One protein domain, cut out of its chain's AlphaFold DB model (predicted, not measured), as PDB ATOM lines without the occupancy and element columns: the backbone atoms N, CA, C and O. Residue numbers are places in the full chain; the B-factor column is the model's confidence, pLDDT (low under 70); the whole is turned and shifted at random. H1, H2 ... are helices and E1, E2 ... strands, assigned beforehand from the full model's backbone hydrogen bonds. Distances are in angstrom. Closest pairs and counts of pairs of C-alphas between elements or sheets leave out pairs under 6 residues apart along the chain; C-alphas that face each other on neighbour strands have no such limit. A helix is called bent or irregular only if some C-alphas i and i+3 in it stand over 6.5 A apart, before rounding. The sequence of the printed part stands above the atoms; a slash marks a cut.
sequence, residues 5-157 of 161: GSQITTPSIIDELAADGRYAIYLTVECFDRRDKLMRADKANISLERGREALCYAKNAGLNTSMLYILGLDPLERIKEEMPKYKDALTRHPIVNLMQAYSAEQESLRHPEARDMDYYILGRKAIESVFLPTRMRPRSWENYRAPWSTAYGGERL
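AT A GLANCE: This is residues 5 to 157 of the 161 residues of an uncharacterized protein of Candidatus Woesearchaeota archaeon (UniProt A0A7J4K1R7). A small wall of three parallel strands has one face partly covered by a slanting row of helices: H4 lies over E1 and E2, and H5 and H8 follow side by side beyond it. H1 packs on H4 at one end of the domain, H6 and H7 lie at the other end, H2 and H3 lie beyond the E1 edge, and the last 26 residues wind along without a named element. The 153 printed residues include eight named helices and three named strands, in the order H1 E1 H2 H3 H4 E2 H5 E3 H6 H7 H8; the class is mixed. The whole is compact, with a radius of gyration of the C-alphas of 15.5 A and spans of 46 by 39 by 26 A.

IN THESE COORDINATES: E1 is residues 24 to 30, 17.9 A long, from C-alpha 24 at (-9.475, 45.861, 10.492); E2 is 64 to 71, 22.5 A; E3 is 95 to 98. H4 is residues 48 to 60, 18.4 A; H5, 76 to 86, 16.3 A; H8, 117 to 131, 22.0 A, ending at C-alpha 131 at (-15.518, 29.414, 3.076). H1 is residues 11 to 20, 14.4 A, H2 35 to 38, H3 41 to 44, H6 104 to 109 and H7 112 to 115. H5 is only just irregular: C-alphas 81 and 84 are 6.6 A apart.

HOW THE PARTS SIT: The sheet runs E1 E2 E3, with E1 and E3 as edge strands. Between E1 and E2, N 27 and O 66 are 3.0 A apart; between E2 and E3, N 71 and O 97 are 2.8 A apart, both within hydrogen-bond range. E1, H2 H3 H4, E2 and E2, H5, E3 are strand-helix-strand units, parallel neighbour strands with helices between; the crossover of the second is right-handed. H4 and H8 on one face make two layers with the sheet. H4 runs along the strands at a height over the sheet of 9.0 A. H5 is only just not on the sheet, with 4 pairs of C-alphas within 10 A. H5 and H8 touch, closest at the C-alphas of Pro 84 and Val 130, 5.7 A, at a shallow tilt of 22 degrees, the same way. H4 touches H1 with residues 54 to 58 alone, closest at the C-alphas of Ile 14 and Ala 58, 6.1 A. H1 and H3 only graze the sheet. H2 and H6 are close but not clearly touching: the C-alphas of Leu 38 and Leu 109 are 7.2 A apart. H7 and H8 are also close but not clearly touching, at Glu 113 and Tyr 119, whose C-alphas are 6.3 A apart. Every O i to N i+4 pair is within hydrogen-bond range in H1 and H4, against 4 of 7 in H5, 1 of 2 in H6 and 10 of 11 in H8; H2, H3 and H7 are too short for such a pair.

THE WHOLE: The two C-alphas farthest apart are those of Ala 19 and Asp 116, at 46.1 A. The printed part has no cut and no long link. Residues 132 to 157 hold no named element. Mean pLDDT of the printed part is 88.3; residues 5 to 6, 41 to 44, 140 to 147 and 149 to 150 are under 70.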
ATOM      1  N   GLY A   5     -13.036  50.772   8.014       62.09
ATOM      2  CA  GLY A   5     -12.981  51.665   6.854       62.09
ATOM      3  C   GLY A   5     -13.548  50.984   5.608       62.09
ATOM      4  O   GLY A   5     -12.994  49.984   5.160       62.09
ATOM      5  N   SER A   6     -14.623  51.532   5.035       62.72
ATOM      6  CA  SER A   6     -15.369  50.949   3.904       62.72
ATOM      7  C   SER A   6     -14.773  51.209   2.516       62.72
ATOM      8  O   SER A   6     -15.239  50.615   1.542       62.72
ATOM      9  N   GLN A   7     -13.768  52.089   2.421       71.75
ATOM     10  CA  GLN A   7     -13.193  52.582   1.159       71.75
ATOM     11  C   GLN A   7     -11.668  52.804   1.225       71.75
ATOM     12  O   GLN A   7     -11.102  53.513   0.397       71.75
ATOM     13  N   ILE A   8     -10.976  52.234   2.218       79.81
ATOM     14  CA  ILE A   8      -9.526  52.429   2.353       79.81
ATOM     15  C   ILE A   8      -8.804  51.513   1.368       79.81
ATOM     16  O   ILE A   8      -8.746  50.303   1.564       79.81
ATOM     17  N   THR A   9      -8.258  52.109   0.308       81.62
ATOM     18  CA  THR A   9      -7.534  51.384  -0.752       81.62
ATOM     19  C   THR A   9      -6.115  51.893  -0.987       81.62
ATOM     20  O   THR A   9      -5.442  51.422  -1.897       81.62
ATOM     21  N   THR A  10      -5.673  52.902  -0.237       87.00
ATOM     22  CA  THR A  10      -4.367  53.540  -0.437       87.00
ATOM     23  C   THR A  10      -3.303  52.821   0.395       87.00
ATOM     24  O   THR A  10      -3.443  52.820   1.618       87.00
ATOM     25  N   PRO A  11      -2.237  52.266  -0.215       89.69
ATOM     26  CA  PRO A  11      -1.211  51.500   0.499       89.69
ATOM     27  C   PRO A  11      -0.613  52.214   1.714       89.69
ATOM     28  O   PRO A  11      -0.599  51.638   2.793       89.69
ATOM     29  N   SER A  12      -0.242  53.494   1.590       91.44
ATOM     30  CA  SER A  12       0.353  54.250   2.704       91.44
ATOM     31  C   SER A  12      -0.575  54.362   3.917       91.44
ATOM     32  O   SER A  12      -0.141  54.180   5.047       91.44
ATOM     33  N   ILE A  13      -1.873  54.586   3.686       89.62
ATOM     34  CA  ILE A  13      -2.875  54.622   4.760       89.62
ATOM     35  C   ILE A  13      -3.018  53.230   5.382       89.62
ATOM     36  O   ILE A  13      -3.157  53.102   6.594       89.62
ATOM     37  N   ILE A  14      -2.988  52.175   4.566       91.00
ATOM     38  CA  ILE A  14      -3.064  50.800   5.064       91.00
ATOM     39  C   ILE A  14      -1.852  50.475   5.947       91.00
ATOM     40  O   ILE A  14      -2.037  49.888   7.011       91.00
ATOM     41  N   ASP A  15      -0.650  50.897   5.557       92.81
ATOM     42  CA  ASP A  15       0.573  50.704   6.344       92.81
ATOM     43  C   ASP A  15       0.505  51.443   7.688       92.81
ATOM     44  O   ASP A  15       0.844  50.875   8.725       92.81
ATOM     45  N   GLU A  16      -0.001  52.680   7.700       91.06
ATOM     46  CA  GLU A  16      -0.231  53.445   8.934       91.06
ATOM     47  C   GLU A  16      -1.208  52.725   9.877       91.06
ATOM     48  O   GLU A  16      -0.958  52.602  11.079       91.06
ATOM     49  N   LEU A  17      -2.309  52.192   9.336       89.44
ATOM     50  CA  LEU A  17      -3.284  51.425  10.115       89.44
ATOM     51  C   LEU A  17      -2.704  50.098  10.619       89.44
ATOM     52  O   LEU A  17      -3.022  49.669  11.731       89.44
ATOM     53  N   ALA A  18      -1.868  49.441   9.815       90.81
ATOM     54  CA  ALA A  18      -1.186  48.210  10.191       90.81
ATOM     55  C   ALA A  18      -0.207  48.444  11.347       90.81
ATOM     56  O   ALA A  18      -0.224  47.686  12.317       90.81
ATOM     57  N   ALA A  19       0.574  49.526  11.289       90.38
ATOM     58  CA  ALA A  19       1.519  49.900  12.338       90.38
ATOM     59  C   ALA A  19       0.832  50.174  13.688       90.38
ATOM     60  O   ALA A  19       1.381  49.854  14.741       90.38
ATOM     61  N   ASP A  20      -0.384  50.721  13.666       87.06
ATOM     62  CA  ASP A  20      -1.169  50.961  14.878       87.06
ATOM     63  C   ASP A  20      -1.741  49.671  15.504       87.06
ATOM     64  O   ASP A  20      -2.000  49.613  16.706       87.06
ATOM     65  N   GLY A  21      -1.952  48.618  14.703       80.44
ATOM     66  CA  GLY A  21      -2.329  47.275  15.163       80.44
ATOM     67  C   GLY A  21      -3.759  47.119  15.703       80.44
ATOM     68  O   GLY A  21      -4.162  46.016  16.082       80.44
ATOM     69  N   ARG A  22      -4.563  48.189  15.748       84.12
ATOM     70  CA  ARG A  22      -5.928  48.160  16.311       84.12
ATOM     71  C   ARG A  22      -7.028  48.036  15.257       84.12
ATOM     72  O   ARG A  22      -8.196  47.900  15.617       84.12
ATOM     73  N   TYR A  23      -6.680  48.054  13.974       88.06
ATOM     74  CA  TYR A  23      -7.633  48.198  12.877       88.06
ATOM     75  C   TYR A  23      -7.957  46.888  12.147       88.06
ATOM     76  O   TYR A  23      -7.245  45.886  12.227       88.06
ATOM     77  N   ALA A  24      -9.079  46.901  11.430       89.00
ATOM     78  CA  ALA A  24      -9.475  45.861  10.492       89.00
ATOM     79  C   ALA A  24     -10.140  46.520   9.278       89.00
ATOM     80  O   ALA A  24     -10.880  47.490   9.422       89.00
ATOM     81  N   ILE A  25      -9.903  46.002   8.078       90.56
ATOM     82  CA  ILE A  25     -10.449  46.583   6.849       90.56
ATOM     83  C   ILE A  25     -11.631  45.750   6.369       90.56
ATOM     84  O   ILE A  25     -11.523  44.541   6.178       90.56
ATOM     85  N   TYR A  26     -12.769  46.409   6.166       91.19
ATOM     86  CA  TYR A  26     -13.962  45.782   5.615       91.19
ATOM     87  C   TYR A  26     -14.381  46.536   4.364       91.19
ATOM     88  O   TYR A  26     -14.896  47.648   4.449       91.19
ATOM     89  N   LEU A  27     -14.201  45.924   3.199       90.38
ATOM     90  CA  LEU A  27     -14.616  46.550   1.952       90.38
ATOM     91  C   LEU A  27     -16.141  46.505   1.814       90.38
ATOM     92  O   LEU A  27     -16.758  45.449   1.942       90.38
ATOM     93  N   THR A  28     -16.765  47.639   1.506       89.38
ATOM     94  CA  THR A  28     -18.204  47.681   1.217       89.38
ATOM     95  C   THR A  28     -18.452  47.334  -0.246       89.38
ATOM     96  O   THR A  28     -18.397  48.200  -1.114       89.38
ATOM     97  N   VAL A  29     -18.685  46.047  -0.515       91.31
ATOM     98  CA  VAL A  29     -18.967  45.545  -1.867       91.31
ATOM     99  C   VAL A  29     -20.438  45.760  -2.219       91.31
ATOM    100  O   VAL A  29     -20.720  46.261  -3.300       91.31
ATOM    101  N   GLU A  30     -21.349  45.460  -1.285       90.56
ATOM    102  CA  GLU A  30     -22.823  45.511  -1.397       90.56
ATOM    103  C   GLU A  30     -23.408  44.590  -2.483       90.56
ATOM    104  O   GLU A  30     -24.222  43.733  -2.157       90.56
ATOM    105  N   CYS A  31     -22.965  44.715  -3.731       93.31
ATOM    106  CA  CYS A  31     -23.366  43.913  -4.887       93.31
ATOM    107  C   CYS A  31     -22.195  43.760  -5.871       93.31
ATOM    108  O   CYS A  31     -21.221  44.520  -5.828       93.31
ATOM    109  N   PHE A  32     -22.271  42.769  -6.755       94.56
ATOM    110  CA  PHE A  32     -21.260  42.537  -7.788       94.56
ATOM    111  C   PHE A  32     -21.625  43.207  -9.115       94.56
ATOM    112  O   PHE A  32     -20.752  43.774  -9.776       94.56
ATOM    113  N   ASP A  33     -22.908  43.189  -9.464       90.50
ATOM    114  CA  ASP A  33     -23.462  43.769 -10.679       90.50
ATOM    115  C   ASP A  33     -24.245  45.047 -10.391       90.50
ATOM    116  O   ASP A  33     -24.678  45.312  -9.271       90.50
ATOM    117  N   ARG A  34     -24.460  45.853 -11.440       88.25
ATOM    118  CA  ARG A  34     -25.274  47.084 -11.386       88.25
ATOM    119  C   ARG A  34     -24.812  48.062 -10.292       88.25
ATOM    120  O   ARG A  34     -25.611  48.844  -9.782       88.25
ATOM    121  N   ARG A  35     -23.526  48.022  -9.921       88.56
ATOM    122  CA  ARG A  35     -22.951  48.822  -8.826       88.56
ATOM    123  C   ARG A  35     -23.106  50.323  -9.051       88.56
ATOM    124  O   ARG A  35     -23.353  51.055  -8.105       88.56
ATOM    125  N   ASP A  36     -23.027  50.759 -10.303       82.19
ATOM    126  CA  ASP A  36     -23.293  52.127 -10.758       82.19
ATOM    127  C   ASP A  36     -24.732  52.595 -10.482       82.19
ATOM    128  O   ASP A  36     -24.967  53.784 -10.279       82.19
ATOM    129  N   LYS A  37     -25.691  51.664 -10.455       80.00
ATOM    130  CA  LYS A  37     -27.117  51.936 -10.212       80.00
ATOM    131  C   LYS A  37     -27.516  51.762  -8.752       80.00
ATOM    132  O   LYS A  37     -28.452  52.408  -8.295       80.00
ATOM    133  N   LEU A  38     -26.859  50.837  -8.053       81.00
ATOM    134  CA  LEU A  38     -27.244  50.405  -6.708       81.00
ATOM    135  C   LEU A  38     -26.459  51.115  -5.606       81.00
ATOM    136  O   LEU A  38     -26.979  51.295  -4.506       81.00
ATOM    137  N   MET A  39     -25.222  51.523  -5.883       78.12
ATOM    138  CA  MET A  39     -24.363  52.174  -4.903       78.12
ATOM    139  C   MET A  39     -24.339  53.685  -5.120       78.12
ATOM    140  O   MET A  39     -24.488  54.189  -6.232       78.12
ATOM    141  N   ARG A  40     -24.074  54.433  -4.044       73.38
ATOM    142  CA  ARG A  40     -23.716  55.850  -4.175       73.38
ATOM    143  C   ARG A  40     -22.453  55.991  -5.032       73.38
ATOM    144  O   ARG A  40     -21.553  55.155  -4.948       73.38
ATOM    145  N   ALA A  41     -22.381  57.058  -5.827       64.56
ATOM    146  CA  ALA A  41     -21.320  57.267  -6.814       64.56
ATOM    147  C   ALA A  41     -19.897  57.193  -6.220       64.56
ATOM    148  O   ALA A  41     -18.996  56.632  -6.834       64.56
ATOM    149  N   ASP A  42     -19.703  57.686  -4.996       62.06
ATOM    150  CA  ASP A  42     -18.438  57.620  -4.256       62.06
ATOM    151  C   ASP A  42     -18.012  56.179  -3.918       62.06
ATOM    152  O   ASP A  42     -16.832  55.847  -4.008       62.06
ATOM    153  N   LYS A  43     -18.969  55.297  -3.608       64.62
ATOM    154  CA  LYS A  43     -18.724  53.869  -3.343       64.62
ATOM    155  C   LYS A  43     -18.572  53.032  -4.619       64.62
ATOM    156  O   LYS A  43     -17.837  52.044  -4.622       64.62
ATOM    157  N   ALA A  44     -19.264  53.409  -5.695       66.31
ATOM    158  CA  ALA A  44     -19.220  52.698  -6.974       66.31
ATOM    159  C   ALA A  44     -17.852  52.816  -7.676       66.31
ATOM    160  O   ALA A  44     -17.467  51.916  -8.423       66.31
ATOM    161  N   ASN A  45     -17.098  53.886  -7.394       71.62
ATOM    162  CA  ASN A  45     -15.833  54.215  -8.064       71.62
ATOM    163  C   ASN A  45     -14.690  53.215  -7.825       71.62
ATOM    164  O   ASN A  45     -13.747  53.160  -8.613       71.62
ATOM    165  N   ILE A  46     -14.745  52.416  -6.757       81.56
ATOM    166  CA  ILE A  46     -13.767  51.345  -6.534       81.56
ATOM    167  C   ILE A  46     -14.243  50.110  -7.297       81.56
ATOM    168  O   ILE A  46     -15.327  49.601  -7.011       81.56
ATOM    169  N   SER A  47     -13.454  49.619  -8.256       88.50
ATOM    170  CA  SER A  47     -13.751  48.365  -8.961       88.50
ATOM    171  C   SER A  47     -13.635  47.160  -8.019       88.50
ATOM    172  O   SER A  47     -12.904  47.198  -7.028       88.50
ATOM    173  N   LEU A  48     -14.331  46.061  -8.333       91.75
ATOM    174  CA  LEU A  48     -14.243  44.827  -7.541       91.75
ATOM    175  C   LEU A  48     -12.800  44.308  -7.453       91.75
ATOM    176  O   LEU A  48     -12.364  43.869  -6.392       91.75
ATOM    177  N   GLU A  49     -12.055  44.399  -8.556       92.56
ATOM    178  CA  GLU A  49     -10.643  44.020  -8.642       92.56
ATOM    179  C   GLU A  49      -9.769  44.866  -7.718       92.56
ATOM    180  O   GLU A  49      -9.139  44.319  -6.817       92.56
ATOM    181  N   ARG A  50      -9.832  46.195  -7.841       90.69
ATOM    182  CA  ARG A  50      -9.059  47.106  -6.988       90.69
ATOM    183  C   ARG A  50      -9.414  46.956  -5.510       90.69
ATOM    184  O   ARG A  50      -8.558  47.064  -4.636       90.69
ATOM    185  N   GLY A  51     -10.684  46.684  -5.217       92.00
ATOM    186  CA  GLY A  51     -11.133  46.357  -3.871       92.00
ATOM    187  C   GLY A  51     -10.480  45.083  -3.322       92.00
ATOM    188  O   GLY A  51     -10.022  45.072  -2.180       92.00
ATOM    189  N   ARG A  52     -10.393  44.018  -4.130       94.81
ATOM    190  CA  ARG A  52      -9.693  42.776  -3.757       94.81
ATOM    191  C   ARG A  52      -8.199  42.998  -3.562       94.81
ATOM    192  O   ARG A  52      -7.656  42.510  -2.577       94.81
ATOM    193  N   GLU A  53      -7.553  43.759  -4.441       94.62
ATOM    194  CA  GLU A  53      -6.132  44.110  -4.317       94.62
ATOM    195  C   GLU A  53      -5.843  44.833  -2.997       94.62
ATOM    196  O   GLU A  53      -4.910  44.464  -2.285       94.62
ATOM    197  N   ALA A  54      -6.685  45.800  -2.620       92.81
ATOM    198  CA  ALA A  54      -6.562  46.507  -1.348       92.81
ATOM    199  C   ALA A  54      -6.710  45.570  -0.137       92.81
ATOM    200  O   ALA A  54      -5.946  45.674   0.823       92.81
ATOM    201  N   LEU A  55      -7.657  44.627  -0.183       95.12
ATOM    202  CA  LEU A  55      -7.823  43.618   0.867       95.12
ATOM    203  C   LEU A  55      -6.616  42.670   0.938       95.12
ATOM    204  O   LEU A  55      -6.127  42.393   2.031       95.12
ATOM    205  N   CYS A  56      -6.087  42.219  -0.200       96.06
ATOM    206  CA  CYS A  56      -4.864  41.416  -0.243       96.06
ATOM    207  C   CYS A  56      -3.675  42.170   0.362       96.06
ATOM    208  O   CYS A  56      -2.950  41.612   1.184       96.06
ATOM    209  N   TYR A  57      -3.501  43.443   0.001       95.38
ATOM    210  CA  TYR A  57      -2.448  44.288   0.556       95.38
ATOM    211  C   TYR A  57      -2.586  44.418   2.079       95.38
ATOM    212  O   TYR A  57      -1.645  44.132   2.814       95.38
ATOM    213  N   ALA A  58      -3.783  44.749   2.568       93.81
ATOM    214  CA  ALA A  58      -4.058  44.884   3.995       93.81
ATOM    215  C   ALA A  58      -3.816  43.590   4.779       93.81
ATOM    216  O   ALA A  58      -3.205  43.614   5.847       93.81
ATOM    217  N   LYS A  59      -4.244  42.450   4.230       95.44
ATOM    218  CA  LYS A  59      -3.971  41.132   4.805       95.44
ATOM    219  C   LYS A  59      -2.465  40.873   4.907       95.44
ATOM    220  O   LYS A  59      -2.003  40.423   5.952       95.44
ATOM    221  N   ASN A  60      -1.707  41.172   3.853       96.06
ATOM    222  CA  ASN A  60      -0.253  40.986   3.832       96.06
ATOM    223  C   ASN A  60       0.473  41.936   4.797       96.06
ATOM    224  O   ASN A  60       1.500  41.559   5.354       96.06
ATOM    225  N   ALA A  61      -0.091  43.117   5.056       94.56
ATOM    226  CA  ALA A  61       0.367  44.044   6.089       94.56
ATOM    227  C   ALA A  61      -0.007  43.605   7.525       94.56
ATOM    228  O   ALA A  61       0.320  44.292   8.487       94.56
ATOM    229  N   GLY A  62      -0.686  42.463   7.700       93.75
ATOM    230  CA  GLY A  62      -1.039  41.902   9.009       93.75
ATOM    231  C   GLY A  62      -2.394  42.350   9.564       93.75
ATOM    232  O   GLY A  62      -2.737  42.007  10.698       93.75
ATOM    233  N   LEU A  63      -3.199  43.082   8.787       92.50
ATOM    234  CA  LEU A  63      -4.537  43.501   9.203       92.50
ATOM    235  C   LEU A  63      -5.565  42.381   9.029       92.50
ATOM    236  O   LEU A  63      -5.477  41.519   8.155       92.50
ATOM    237  N   ASN A  64      -6.616  42.439   9.847       93.12
ATOM    238  CA  ASN A  64      -7.808  41.642   9.592       93.12
ATOM    239  C   ASN A  64      -8.587  42.215   8.406       93.12
ATOM    240  O   ASN A  64      -8.791  43.427   8.349       93.12
ATOM    241  N   THR A  65      -9.084  41.351   7.524       94.56
ATOM    242  CA  THR A  65      -9.809  41.756   6.319       94.56
ATOM    243  C   THR A  65     -11.114  40.989   6.144       94.56
ATOM    244  O   THR A  65     -11.205  39.791   6.433       94.56
ATOM    245  N   SER A  66     -12.142  41.690   5.672       94.31
ATOM    246  CA  SER A  66     -13.446  41.130   5.308       94.31
ATOM    247  C   SER A  66     -14.142  42.035   4.279       94.31
ATOM    248  O   SER A  66     -13.575  43.018   3.796       94.31
ATOM    249  N   MET A  67     -15.384  41.715   3.938       93.44
ATOM    250  CA  MET A  67     -16.236  42.512   3.062       93.44
ATOM    251  C   MET A  67     -17.683  42.509   3.548       93.44
ATOM    252  O   MET A  67     -18.100  41.594   4.254       93.44
ATOM    253  N   LEU A  68     -18.447  43.517   3.133       92.31
ATOM    254  CA  LEU A  68     -19.895  43.581   3.299       92.31
ATOM    255  C   LEU A  68     -20.573  43.282   1.963       92.31
ATOM    256  O   LEU A  68     -20.272  43.928   0.958       92.31
ATOM    257  N   TYR A  69     -21.511  42.342   1.977       94.19
ATOM    258  CA  TYR A  69     -22.276  41.893   0.818       94.19
ATOM    259  C   TYR A  69     -23.770  41.804   1.147       94.19
ATOM    260  O   TYR A  69     -24.137  41.425   2.263       94.19
ATOM    261  N   ILE A  70     -24.634  42.140   0.187       93.94
ATOM    262  CA  ILE A  70     -26.089  42.070   0.335       93.94
ATOM    263  C   ILE A  70     -26.636  40.979  -0.591       93.94
ATOM    264  O   ILE A  70     -26.753  41.149  -1.804       93.94
ATOM    265  N   LEU A  71     -27.020  39.850   0.001       95.75
ATOM    266  CA  LEU A  71     -27.632  38.736  -0.711       95.75
ATOM    267  C   LEU A  71     -29.053  39.115  -1.145       95.75
ATOM    268  O   LEU A  71     -29.895  39.442  -0.310       95.75
ATOM    269  N   GLY A  72     -29.326  39.048  -2.446       95.50
ATOM    270  CA  GLY A  72     -30.598  39.451  -3.055       95.50
ATOM    271  C   GLY A  72     -30.492  40.620  -4.036       95.50
ATOM    272  O   GLY A  72     -31.488  40.959  -4.679       95.50
ATOM    273  N   LEU A  73     -29.304  41.222  -4.179       95.62
ATOM    274  CA  LEU A  73     -29.030  42.246  -5.194       95.62
ATOM    275  C   LEU A  73     -28.448  41.684  -6.500       95.62
ATOM    276  O   LEU A  73     -28.601  42.318  -7.541       95.62
ATOM    277  N   ASP A  74     -27.841  40.498  -6.487       97.12
ATOM    278  CA  ASP A  74     -27.230  39.868  -7.668       97.12
ATOM    279  C   ASP A  74     -27.944  38.560  -8.053       97.12
ATOM    280  O   ASP A  74     -28.568  37.938  -7.191       97.12
ATOM    281  N   PRO A  75     -27.856  38.084  -9.305       96.81
ATOM    282  CA  PRO A  75     -28.269  36.721  -9.645       96.81
ATOM    283  C   PRO A  75     -27.391  35.672  -8.945       96.81
ATOM    284  O   PRO A  75     -26.225  35.932  -8.625       96.81
ATOM    285  N   LEU A  76     -27.918  34.454  -8.750       96.88
ATOM    286  CA  LEU A  76     -27.163  33.356  -8.122       96.88
ATOM    287  C   LEU A  76     -25.851  33.057  -8.840       96.88
ATOM    288  O   LEU A  76     -24.847  32.751  -8.198       96.88
ATOM    289  N   GLU A  77     -25.863  33.134 -10.167       97.56
ATOM    290  CA  GLU A  77     -24.690  32.818 -10.971       97.56
ATOM    291  C   GLU A  77     -23.541  33.787 -10.700       97.56
ATOM    292  O   GLU A  77     -22.398  33.370 -10.517       97.56
ATOM    293  N   ARG A  78     -23.858  35.073 -10.528       97.56
ATOM    294  CA  ARG A  78     -22.847  36.079 -10.218       97.56
ATOM    295  C   ARG A  78     -22.226  35.870  -8.842       97.56
ATOM    296  O   ARG A  78     -21.024  36.060  -8.676       97.56
ATOM    297  N   ILE A  79     -23.014  35.416  -7.865       97.25
ATOM    298  CA  ILE A  79     -22.502  35.063  -6.533       97.25
ATOM    299  C   ILE A  79     -21.484  33.928  -6.636       97.25
ATOM    300  O   ILE A  79     -20.407  34.021  -6.045       97.25
ATOM    301  N   LYS A  80     -21.807  32.868  -7.388       97.62
ATOM    302  CA  LYS A  80     -20.905  31.724  -7.587       97.62
ATOM    303  C   LYS A  80     -19.621  32.123  -8.304       97.62
ATOM    304  O   LYS A  80     -18.580  31.539  -8.027       97.62
ATOM    305  N   GLU A  81     -19.689  33.100  -9.201       97.94
ATOM    306  CA  GLU A  81     -18.524  33.575  -9.939       97.94
ATOM    307  C   GLU A  81     -17.619  34.485  -9.094       97.94
ATOM    308  O   GLU A  81     -16.405  34.292  -9.052       97.94
ATOM    309  N   GLU A  82     -18.182  35.494  -8.424       97.81
ATOM    310  CA  GLU A  82     -17.392  36.549  -7.780       97.81
ATOM    311  C   GLU A  82     -16.994  36.229  -6.341       97.81
ATOM    312  O   GLU A  82     -15.873  36.548  -5.946       97.81
ATOM    313  N   MET A  83     -17.853  35.573  -5.552       97.38
ATOM    314  CA  MET A  83     -17.561  35.286  -4.141       97.38
ATOM    315  C   MET A  83     -16.254  34.486  -3.941       97.38
ATOM    316  O   MET A  83     -15.464  34.868  -3.070       97.38
ATOM    317  N   PRO A  84     -15.939  33.443  -4.745       98.00
ATOM    318  CA  PRO A  84     -14.671  32.723  -4.623       98.00
ATOM    319  C   PRO A  84     -13.433  33.605  -4.809       98.00
ATOM    320  O   PRO A  84     -12.416  33.363  -4.161       98.00
ATOM    321  N   LYS A  85     -13.521  34.661  -5.632       97.81
ATOM    322  CA  LYS A  85     -12.400  35.571  -5.929       97.81
ATOM    323  C   LYS A  85     -11.952  36.376  -4.700       97.81
ATOM    324  O   LYS A  85     -10.865  36.942  -4.709       97.81
ATOM    325  N   TYR A  86     -12.763  36.432  -3.640       97.06
ATOM    326  CA  TYR A  86     -12.413  37.106  -2.386       97.06
ATOM    327  C   TYR A  86     -11.725  36.193  -1.374       97.06
ATOM    328  O   TYR A  86     -11.098  36.700  -0.450       97.06
ATOM    329  N   LYS A  87     -11.808  34.865  -1.529       96.12
ATOM    330  CA  LYS A  87     -11.378  33.891  -0.513       96.12
ATOM    331  C   LYS A  87      -9.976  34.168   0.037       96.12
ATOM    332  O   LYS A  87      -9.789  34.162   1.252       96.12
ATOM    333  N   ASP A  88      -9.020  34.451  -0.843       95.56
ATOM    334  CA  ASP A  88      -7.621  34.662  -0.460       95.56
ATOM    335  C   ASP A  88      -7.331  36.086   0.026       95.56
ATOM    336  O   ASP A  88      -6.316  36.314   0.685       95.56
ATOM    337  N   ALA A  89      -8.240  37.029  -0.221       96.62
ATOM    338  CA  ALA A  89      -8.144  38.404   0.250       96.62
ATOM    339  C   ALA A  89      -8.680  38.579   1.680       96.62
ATOM    340  O   ALA A  89      -8.357  39.568   2.339       96.62
ATOM    341  N   LEU A  90      -9.496  37.638   2.174       96.62
ATOM    342  CA  LEU A  90     -10.136  37.727   3.487       96.62
ATOM    343  C   LEU A  90      -9.361  36.963   4.570       96.62
ATOM    344  O   LEU A  90      -8.756  35.915   4.324       96.62
ATOM    345  N   THR A  91      -9.422  37.471   5.800       95.69
ATOM    346  CA  THR A  91      -9.018  36.737   7.014       95.69
ATOM    347  C   THR A  91     -10.201  36.424   7.927       95.69
ATOM    348  O   THR A  91     -10.086  35.597   8.835       95.69
ATOM    349  N   ARG A  92     -11.350  37.064   7.691       93.94
ATOM    350  CA  ARG A  92     -12.614  36.833   8.393       93.94
ATOM    351  C   ARG A  92     -13.713  36.521   7.396       93.94
ATOM    352  O   ARG A  92     -13.672  36.963   6.252       93.94
ATOM    353  N   HIS A  93     -14.719  35.786   7.859       93.81
ATOM    354  CA  HIS A  93     -15.893  35.499   7.046       93.81
ATOM    355  C   HIS A  93     -16.525  36.817   6.562       93.81
ATOM    356  O   HIS A  93     -16.562  37.777   7.344       93.81
ATOM    357  N   PRO A  94     -17.010  36.894   5.310       94.25
ATOM    358  CA  PRO A  94     -17.718  38.076   4.841       94.25
ATOM    359  C   PRO A  94     -18.943  38.352   5.713       94.25
ATOM    360  O   PRO A  94     -19.607  37.424   6.187       94.25
ATOM    361  N   ILE A  95     -19.253  39.632   5.897       92.44
ATOM    362  CA  ILE A  95     -20.530  40.071   6.446       92.44
ATOM    363  C   ILE A  95     -21.556  39.990   5.319       92.44
ATOM    364  O   ILE A  95     -21.501  40.773   4.370       92.44
ATOM    365  N   VAL A  96     -22.487  39.046   5.418       92.88
ATOM    366  CA  VAL A  96     -23.545  38.853   4.420       92.88
ATOM    367  C   VAL A  96     -24.886  39.172   5.050       92.88
ATOM    368  O   VAL A  96     -25.333  38.471   5.956       92.88
ATOM    369  N   ASN A  97     -25.542  40.208   4.541       91.00
ATOM    370  CA  ASN A  97     -26.882  40.597   4.961       91.00
ATOM    371  C   ASN A  97     -27.902  40.236   3.882       91.00
ATOM    372  O   ASN A  97     -27.619  40.348   2.693       91.00
ATOM    373  N   LEU A  98     -29.105  39.832   4.285       91.81
ATOM    374  CA  LEU A  98     -30.218  39.655   3.353       91.81
ATOM    375  C   LEU A  98     -30.750  41.011   2.863       91.81
ATOM    376  O   LEU A  98     -30.886  41.948   3.654       91.81
ATOM    377  N   MET A  99     -31.109  41.102   1.581       90.56
ATOM    378  CA  MET A  99     -31.787  42.268   1.020       90.56
ATOM    379  C   MET A  99     -33.175  42.423   1.641       90.56
ATOM    380  O   MET A  99     -34.048  41.560   1.499       90.56
ATOM    381  N   GLN A 100     -33.399  43.565   2.277       86.44
ATOM    382  CA  GLN A 100     -34.674  43.940   2.868       86.44
ATOM    383  C   GLN A 100     -35.172  45.217   2.212       86.44
ATOM    384  O   GLN A 100     -34.449  46.208   2.143       86.44
ATOM    385  N   ALA A 101     -36.415  45.178   1.748       87.12
ATOM    386  CA  ALA A 101     -37.084  46.341   1.203       87.12
ATOM    387  C   ALA A 101     -38.067  46.880   2.242       87.12
ATOM    388  O   ALA A 101     -38.959  46.166   2.694       87.12
ATOM    389  N   TYR A 102     -37.892  48.145   2.613       86.06
ATOM    390  CA  TYR A 102     -38.797  48.898   3.486       86.06
ATOM    391  C   TYR A 102     -39.659  49.894   2.700       86.06
ATOM    392  O   TYR A 102     -40.558  50.520   3.256       86.06
ATOM    393  N   SER A 103     -39.384  50.042   1.404       90.44
ATOM    394  CA  SER A 103     -40.146  50.858   0.466       90.44
ATOM    395  C   SER A 103     -40.257  50.149  -0.884       90.44
ATOM    396  O   SER A 103     -39.449  49.277  -1.214       90.44
ATOM    397  N   ALA A 104     -41.242  50.547  -1.692       89.31
ATOM    398  CA  ALA A 104     -41.401  50.037  -3.054       89.31
ATOM    399  C   ALA A 104     -40.173  50.338  -3.935       89.31
ATOM    400  O   ALA A 104     -39.789  49.524  -4.773       89.31
ATOM    401  N   GLU A 105     -39.521  51.481  -3.704       87.44
ATOM    402  CA  GLU A 105     -38.279  51.850  -4.383       87.44
ATOM    403  C   GLU A 105     -37.161  50.845  -4.079       87.44
ATOM    404  O   GLU A 105     -36.532  50.336  -5.002       87.44
ATOM    405  N   GLN A 106     -36.971  50.460  -2.813       87.06
ATOM    406  CA  GLN A 106     -35.980  49.443  -2.441       87.06
ATOM    407  C   GLN A 106     -36.330  48.057  -2.991       87.06
ATOM    408  O   GLN A 106     -35.439  47.320  -3.407       87.06
ATOM    409  N   GLU A 107     -37.617  47.701  -3.036       91.31
ATOM    410  CA  GLU A 107     -38.056  46.424  -3.610       91.31
ATOM    411  C   GLU A 107     -37.746  46.339  -5.111       91.31
ATOM    412  O   GLU A 107     -37.416  45.267  -5.615       91.31
ATOM    413  N   SER A 108     -37.764  47.470  -5.822       90.62
ATOM    414  CA  SER A 108     -37.389  47.524  -7.240       90.62
ATOM    415  C   SER A 108     -35.906  47.215  -7.503       90.62
ATOM    416  O   SER A 108     -35.550  46.817  -8.612       90.62
ATOM    417  N   LEU A 109     -35.045  47.346  -6.487       91.06
ATOM    418  CA  LEU A 109     -33.611  47.047  -6.588       91.06
ATOM    419  C   LEU A 109     -33.318  45.542  -6.499       91.06
ATOM    420  O   LEU A 109     -32.291  45.075  -7.010       91.06
ATOM    421  N   ARG A 110     -34.219  44.780  -5.863       93.88
ATOM    422  CA  ARG A 110     -34.085  43.335  -5.662       93.88
ATOM    423  C   ARG A 110     -33.930  42.627  -7.004       93.88
ATOM    424  O   ARG A 110     -34.666  42.891  -7.956       93.88
ATOM    425  N   HIS A 111     -32.980  41.700  -7.079       96.00
ATOM    426  CA  HIS A 111     -32.866  40.854  -8.258       96.00
ATOM    427  C   HIS A 111     -34.129  39.980  -8.404       96.00
ATOM    428  O   HIS A 111     -34.595  39.448  -7.396       96.00
ATOM    429  N   PRO A 112     -34.691  39.784  -9.614       94.94
ATOM    430  CA  PRO A 112     -35.914  38.998  -9.791       94.94
ATOM    431  C   PRO A 112     -35.858  37.589  -9.187       94.94
ATOM    432  O   PRO A 112     -36.822  37.173  -8.553       94.94
ATOM    433  N   GLU A 113     -34.721  36.891  -9.307       95.69
ATOM    434  CA  GLU A 113     -34.524  35.564  -8.692       95.69
ATOM    435  C   GLU A 113     -34.688  35.593  -7.166       95.69
ATOM    436  O   GLU A 113     -35.194  34.648  -6.574       95.69
ATOM    437  N   ALA A 114     -34.320  36.702  -6.524       94.94
ATOM    438  CA  ALA A 114     -34.360  36.855  -5.075       94.94
ATOM    439  C   ALA A 114     -35.769  37.130  -4.522       94.94
ATOM    440  O   ALA A 114     -35.919  37.409  -3.329       94.94
ATOM    441  N   ARG A 115     -36.805  37.080  -5.370       93.06
ATOM    442  CA  ARG A 115     -38.216  37.054  -4.946       93.06
ATOM    443  C   ARG A 115     -38.668  35.664  -4.506       93.06
ATOM    444  O   ARG A 115     -39.700  35.556  -3.852       93.06
ATOM    445  N   ASP A 116     -37.900  34.634  -4.844       93.62
ATOM    446  CA  ASP A 116     -38.103  33.277  -4.357       93.62
ATOM    447  C   ASP A 116     -37.263  33.030  -3.093       93.62
ATOM    448  O   ASP A 116     -36.130  33.503  -2.974       93.62
ATOM    449  N   MET A 117     -37.801  32.278  -2.133       90.06
ATOM    450  CA  MET A 117     -37.037  31.863  -0.956       90.06
ATOM    451  C   MET A 117     -35.896  30.906  -1.314       90.06
ATOM    452  O   MET A 117     -34.838  30.963  -0.676       90.06
ATOM    453  N   ASP A 118     -36.070  30.073  -2.343       94.38
ATOM    454  CA  ASP A 118     -35.063  29.101  -2.776       94.38
ATOM    455  C   ASP A 118     -33.755  29.782  -3.183       94.38
ATOM    456  O   ASP A 118     -32.666  29.269  -2.904       94.38
ATOM    457  N   TYR A 119     -33.839  30.995  -3.736       96.25
ATOM    458  CA  TYR A 119     -32.674  31.823  -4.034       96.25
ATOM    459  C   TYR A 119     -31.792  32.036  -2.799       96.25
ATOM    460  O   TYR A 119     -30.577  31.865  -2.872       96.25
ATOM    461  N   TYR A 120     -32.363  32.364  -1.637       93.81
ATOM    462  CA  TYR A 120     -31.555  32.647  -0.447       93.81
ATOM    463  C   TYR A 120     -30.914  31.384   0.122       93.81
ATOM    464  O   TYR A 120     -29.780  31.435   0.600       93.81
ATOM    465  N   ILE A 121     -31.602  30.244   0.034       92.25
ATOM    466  CA  ILE A 121     -31.065  28.947   0.460       92.25
ATOM    467  C   ILE A 121     -29.891  28.547  -0.442       92.25
ATOM    468  O   ILE A 121     -28.835  28.144   0.050       92.25
ATOM    469  N   LEU A 122     -30.052  28.685  -1.759       95.81
ATOM    470  CA  LEU A 122     -29.009  28.371  -2.735       95.81
ATOM    471  C   LEU A 122     -27.829  29.344  -2.641       95.81
ATOM    472  O   LEU A 122     -26.681  28.906  -2.629       95.81
ATOM    473  N   GLY A 123     -28.096  30.642  -2.499       96.25
ATOM    474  CA  GLY A 123     -27.076  31.676  -2.333       96.25
ATOM    475  C   GLY A 123     -26.262  31.469  -1.059       96.25
ATOM    476  O   GLY A 123     -25.033  31.497  -1.094       96.25
ATOM    477  N   ARG A 124     -26.928  31.144   0.055       94.12
ATOM    478  CA  ARG A 124     -26.266  30.739   1.299       94.12
ATOM    479  C   ARG A 124     -25.325  29.555   1.072       94.12
ATOM    480  O   ARG A 124     -24.159  29.645   1.444       94.12
ATOM    481  N   LYS A 125     -25.807  28.464   0.465       94.19
ATOM    482  CA  LYS A 125     -24.994  27.265   0.186       94.19
ATOM    483  C   LYS A 125     -23.803  27.575  -0.723       94.19
ATOM    484  O   LYS A 125     -22.712  27.060  -0.488       94.19
ATOM    485  N   ALA A 126     -23.991  28.436  -1.723       96.81
ATOM    486  CA  ALA A 126     -22.911  28.883  -2.596       96.81
ATOM    487  C   ALA A 126     -21.814  29.597  -1.792       96.81
ATOM    488  O   ALA A 126     -20.646  29.233  -1.900       96.81
ATOM    489  N   ILE A 127     -22.181  30.537  -0.917       96.44
ATOM    490  CA  ILE A 127     -21.220  31.254  -0.065       96.44
ATOM    491  C   ILE A 127     -20.551  30.304   0.937       96.44
ATOM    492  O   ILE A 127     -19.332  30.335   1.090       96.44
ATOM    493  N   GLU A 128     -21.315  29.418   1.583       94.62
ATOM    494  CA  GLU A 128     -20.765  28.390   2.475       94.62
ATOM    495  C   GLU A 128     -19.708  27.544   1.760       94.62
ATOM    496  O   GLU A 128     -18.616  27.372   2.290       94.62
ATOM    497  N   SER A 129     -19.968  27.083   0.534       95.94
ATOM    498  CA  SER A 129     -19.024  26.239  -0.214       95.94
ATOM    499  C   SER A 129     -17.647  26.887  -0.430       95.94
ATOM    500  O   SER A 129     -16.637  26.184  -0.471       95.94
ATOM    501  N   VAL A 130     -17.584  28.223  -0.491       97.25
ATOM    502  CA  VAL A 130     -16.332  28.982  -0.638       97.25
ATOM    503  C   VAL A 130     -15.510  28.966   0.653       97.25
ATOM    504  O   VAL A 130     -14.287  28.798   0.618       97.25
ATOM    505  N   PHE A 131     -16.176  29.150   1.795       95.94
ATOM    506  CA  PHE A 131     -15.518  29.414   3.076       95.94
ATOM    507  C   PHE A 131     -15.480  28.203   4.018       95.94
ATOM    508  O   PHE A 131     -14.635  28.177   4.915       95.94
ATOM    509  N   LEU A 132     -16.291  27.168   3.783       93.69
ATOM    510  CA  LEU A 132     -16.295  25.917   4.548       93.69
ATOM    511  C   LEU A 132     -14.919  25.239   4.629       93.69
ATOM    512  O   LEU A 132     -14.542  24.848   5.735       93.69
ATOM    513  N   PRO A 133     -14.123  25.157   3.539       94.81
ATOM    514  CA  PRO A 133     -12.774  24.585   3.595       94.81
ATOM    515  C   PRO A 133     -11.769  25.418   4.408       94.81
ATOM    516  O   PRO A 133     -10.617  25.022   4.562       94.81
ATOM    517  N   THR A 134     -12.162  26.602   4.880       93.81
ATOM    518  CA  THR A 134     -11.318  27.509   5.664       93.81
ATOM    519  C   THR A 134     -11.695  27.465   7.147       93.81
ATOM    520  O   THR A 134     -12.655  26.810   7.551       93.81
ATOM    521  N   ARG A 135     -10.967  28.219   7.978       91.38
ATOM    522  CA  ARG A 135     -11.335  28.452   9.387       91.38
ATOM    523  C   ARG A 135     -12.306  29.624   9.580       91.38
ATOM    524  O   ARG A 135     -12.707  29.896  10.707       91.38
ATOM    525  N   MET A 136     -12.669  30.341   8.514       93.06
ATOM    526  CA  MET A 136     -13.592  31.471   8.601       93.06
ATOM    527  C   MET A 136     -15.009  30.967   8.892       93.06
ATOM    528  O   MET A 136     -15.499  30.048   8.236       93.06
ATOM    529  N   ARG A 137     -15.670  31.568   9.883       90.38
ATOM    530  CA  ARG A 137     -17.057  31.268  10.264       90.38
ATOM    531  C   ARG A 137     -17.835  32.570  10.441       90.38
ATOM    532  O   ARG A 137     -17.238  33.548  10.904       90.38
ATOM    533  N   PRO A 138     -19.127  32.605  10.074       88.25
ATOM    534  CA  PRO A 138     -19.959  33.762  10.355       88.25
ATOM    535  C   PRO A 138     -20.057  33.950  11.869       88.25
ATOM    536  O   PRO A 138     -20.164  32.989  12.629       88.25
ATOM    537  N   ARG A 139     -20.014  35.204  12.306       81.38
ATOM    538  CA  ARG A 139     -20.224  35.587  13.703       81.38
ATOM    539  C   ARG A 139     -21.565  36.281  13.816       81.38
ATOM    540  O   ARG A 139     -21.842  37.187  13.026       81.38
ATOM    541  N   SER A 140     -22.366  35.873  14.795       69.94
ATOM    542  CA  SER A 140     -23.722  36.388  15.019       69.94
ATOM    543  C   SER A 140     -23.744  37.906  15.221       69.94
ATOM    544  O   SER A 140     -24.597  38.585  14.659       69.94
ATOM    545  N   TRP A 141     -22.763  38.458  15.943       67.88
ATOM    546  CA  TRP A 141     -22.668  39.901  16.195       67.88
ATOM    547  C   TRP A 141     -22.187  40.722  14.984       67.88
ATOM    548  O   TRP A 141     -22.488  41.907  14.897       67.88
ATOM    549  N   GLU A 142     -21.441  40.119  14.049       69.25
ATOM    550  CA  GLU A 142     -20.975  40.781  12.815       69.25
ATOM    551  C   GLU A 142     -21.998  40.636  11.673       69.25
ATOM    552  O   GLU A 142     -22.080  41.499  10.805       69.25
ATOM    553  N   ASN A 143     -22.811  39.574  11.683       66.50
ATOM    554  CA  ASN A 143     -23.819  39.286  10.665       66.50
ATOM    555  C   ASN A 143     -25.235  39.402  11.244       66.50
ATOM    556  O   ASN A 143     -25.970  38.423  11.357       66.50
ATOM    557  N   TYR A 144     -25.634  40.622  11.600       57.75
ATOM    558  CA  TYR A 144     -26.893  40.891  12.307       57.75
ATOM    559  C   TYR A 144     -28.156  40.418  11.555       57.75
ATOM    560  O   TYR A 144     -29.209  40.221  12.158       57.75
ATOM    561  N   ARG A 145     -28.072  40.240  10.228       68.31
ATOM    562  CA  ARG A 145     -29.161  39.742   9.366       68.31
ATOM    563  C   ARG A 145     -28.667  38.663   8.406       68.31
ATOM    564  O   ARG A 145     -28.973  38.691   7.212       68.31
ATOM    565  N   ALA A 146     -27.851  37.756   8.930       68.44
ATOM    566  CA  ALA A 146     -27.265  36.685   8.143       68.44
ATOM    567  C   ALA A 146     -28.307  35.657   7.678       68.44
ATOM    568  O   ALA A 146     -29.268  35.382   8.397       68.44
ATOM    569  N   PRO A 147     -28.049  34.959   6.558       67.62
ATOM    570  CA  PRO A 147     -28.755  33.718   6.227       67.62
ATOM    571  C   PRO A 147     -28.474  32.567   7.224       67.62
ATOM    572  O   PRO A 147     -29.047  31.481   7.105       67.62
ATOM    573  N   TRP A 148     -27.587  32.786   8.201       76.62
ATOM    574  CA  TRP A 148     -27.160  31.835   9.228       76.62
ATOM    575  C   TRP A 148     -27.628  32.277  10.617       76.62
ATOM    576  O   TRP A 148     -26.902  32.951  11.342       76.62
ATOM    577  N   SER A 149     -28.848  31.897  10.995       64.88
ATOM    578  CA  SER A 149     -29.381  32.155  12.340       64.88
ATOM    579  C   SER A 149     -29.084  31.028  13.334       64.88
ATOM    580  O   SER A 149     -28.965  31.285  14.526       64.88
ATOM    581  N   THR A 150     -28.951  29.783  12.865       68.75
ATOM    582  CA  THR A 150     -28.807  28.604  13.743       68.75
ATOM    583  C   THR A 150     -27.701  27.637  13.336       68.75
ATOM    584  O   THR A 150     -27.233  26.884  14.185       68.75
ATOM    585  N   ALA A 151     -27.263  27.631  12.072       77.12
ATOM    586  CA  ALA A 151     -26.290  26.663  11.566       77.12
ATOM    587  C   ALA A 151     -25.471  27.199  10.382       77.12
ATOM    588  O   ALA A 151     -25.983  28.010   9.609       77.12
ATOM    589  N   TYR A 152     -24.257  26.676  10.194       80.94
ATOM    590  CA  TYR A 152     -23.339  26.925   9.077       80.94
ATOM    591  C   TYR A 152     -22.651  25.610   8.687       80.94
ATOM    592  O   TYR A 152     -22.095  24.938   9.550       80.94
ATOM    593  N   GLY A 153     -22.702  25.209   7.412       80.38
ATOM    594  CA  GLY A 153     -22.069  23.953   6.978       80.38
ATOM    595  C   GLY A 153     -22.673  22.679   7.568       80.38
ATOM    596  O   GLY A 153     -21.979  21.679   7.691       80.38
ATOM    597  N   GLY A 154     -23.941  22.720   7.983       79.50
ATOM    598  CA  GLY A 154     -24.598  21.615   8.693       79.50
ATOM    599  C   GLY A 154     -24.304  21.558  10.196       79.50
ATOM    600  O   GLY A 154     -24.965  20.806  10.905       79.50
ATOM    601  N   GLU A 155     -23.387  22.382  10.705       80.25
ATOM    602  CA  GLU A 155     -23.072  22.484  12.132       80.25
ATOM    603  C   GLU A 155     -23.871  23.615  12.779       80.25
ATOM    604  O   GLU A 155     -24.065  24.675  12.178       80.25
ATOM    605  N   ARG A 156     -24.339  23.409  14.013       79.19
ATOM    606  CA  ARG A 156     -25.018  24.457  14.781       79.19
ATOM    607  C   ARG A 156     -24.018  25.571  15.106       79.19
ATOM    608  O   ARG A 156     -22.901  25.292  15.520       79.19
ATOM    609  N   LEU A 157     -24.420  26.825  14.921       73.06
ATOM    610  CA  LEU A 157     -23.624  27.966  15.367       73.06
ATOM    611  C   LEU A 157     -23.864  28.181  16.862       73.06
ATOM    612  O   LEU A 157     -25.017  28.205  17.300       73.06
TER     613      LEU A 157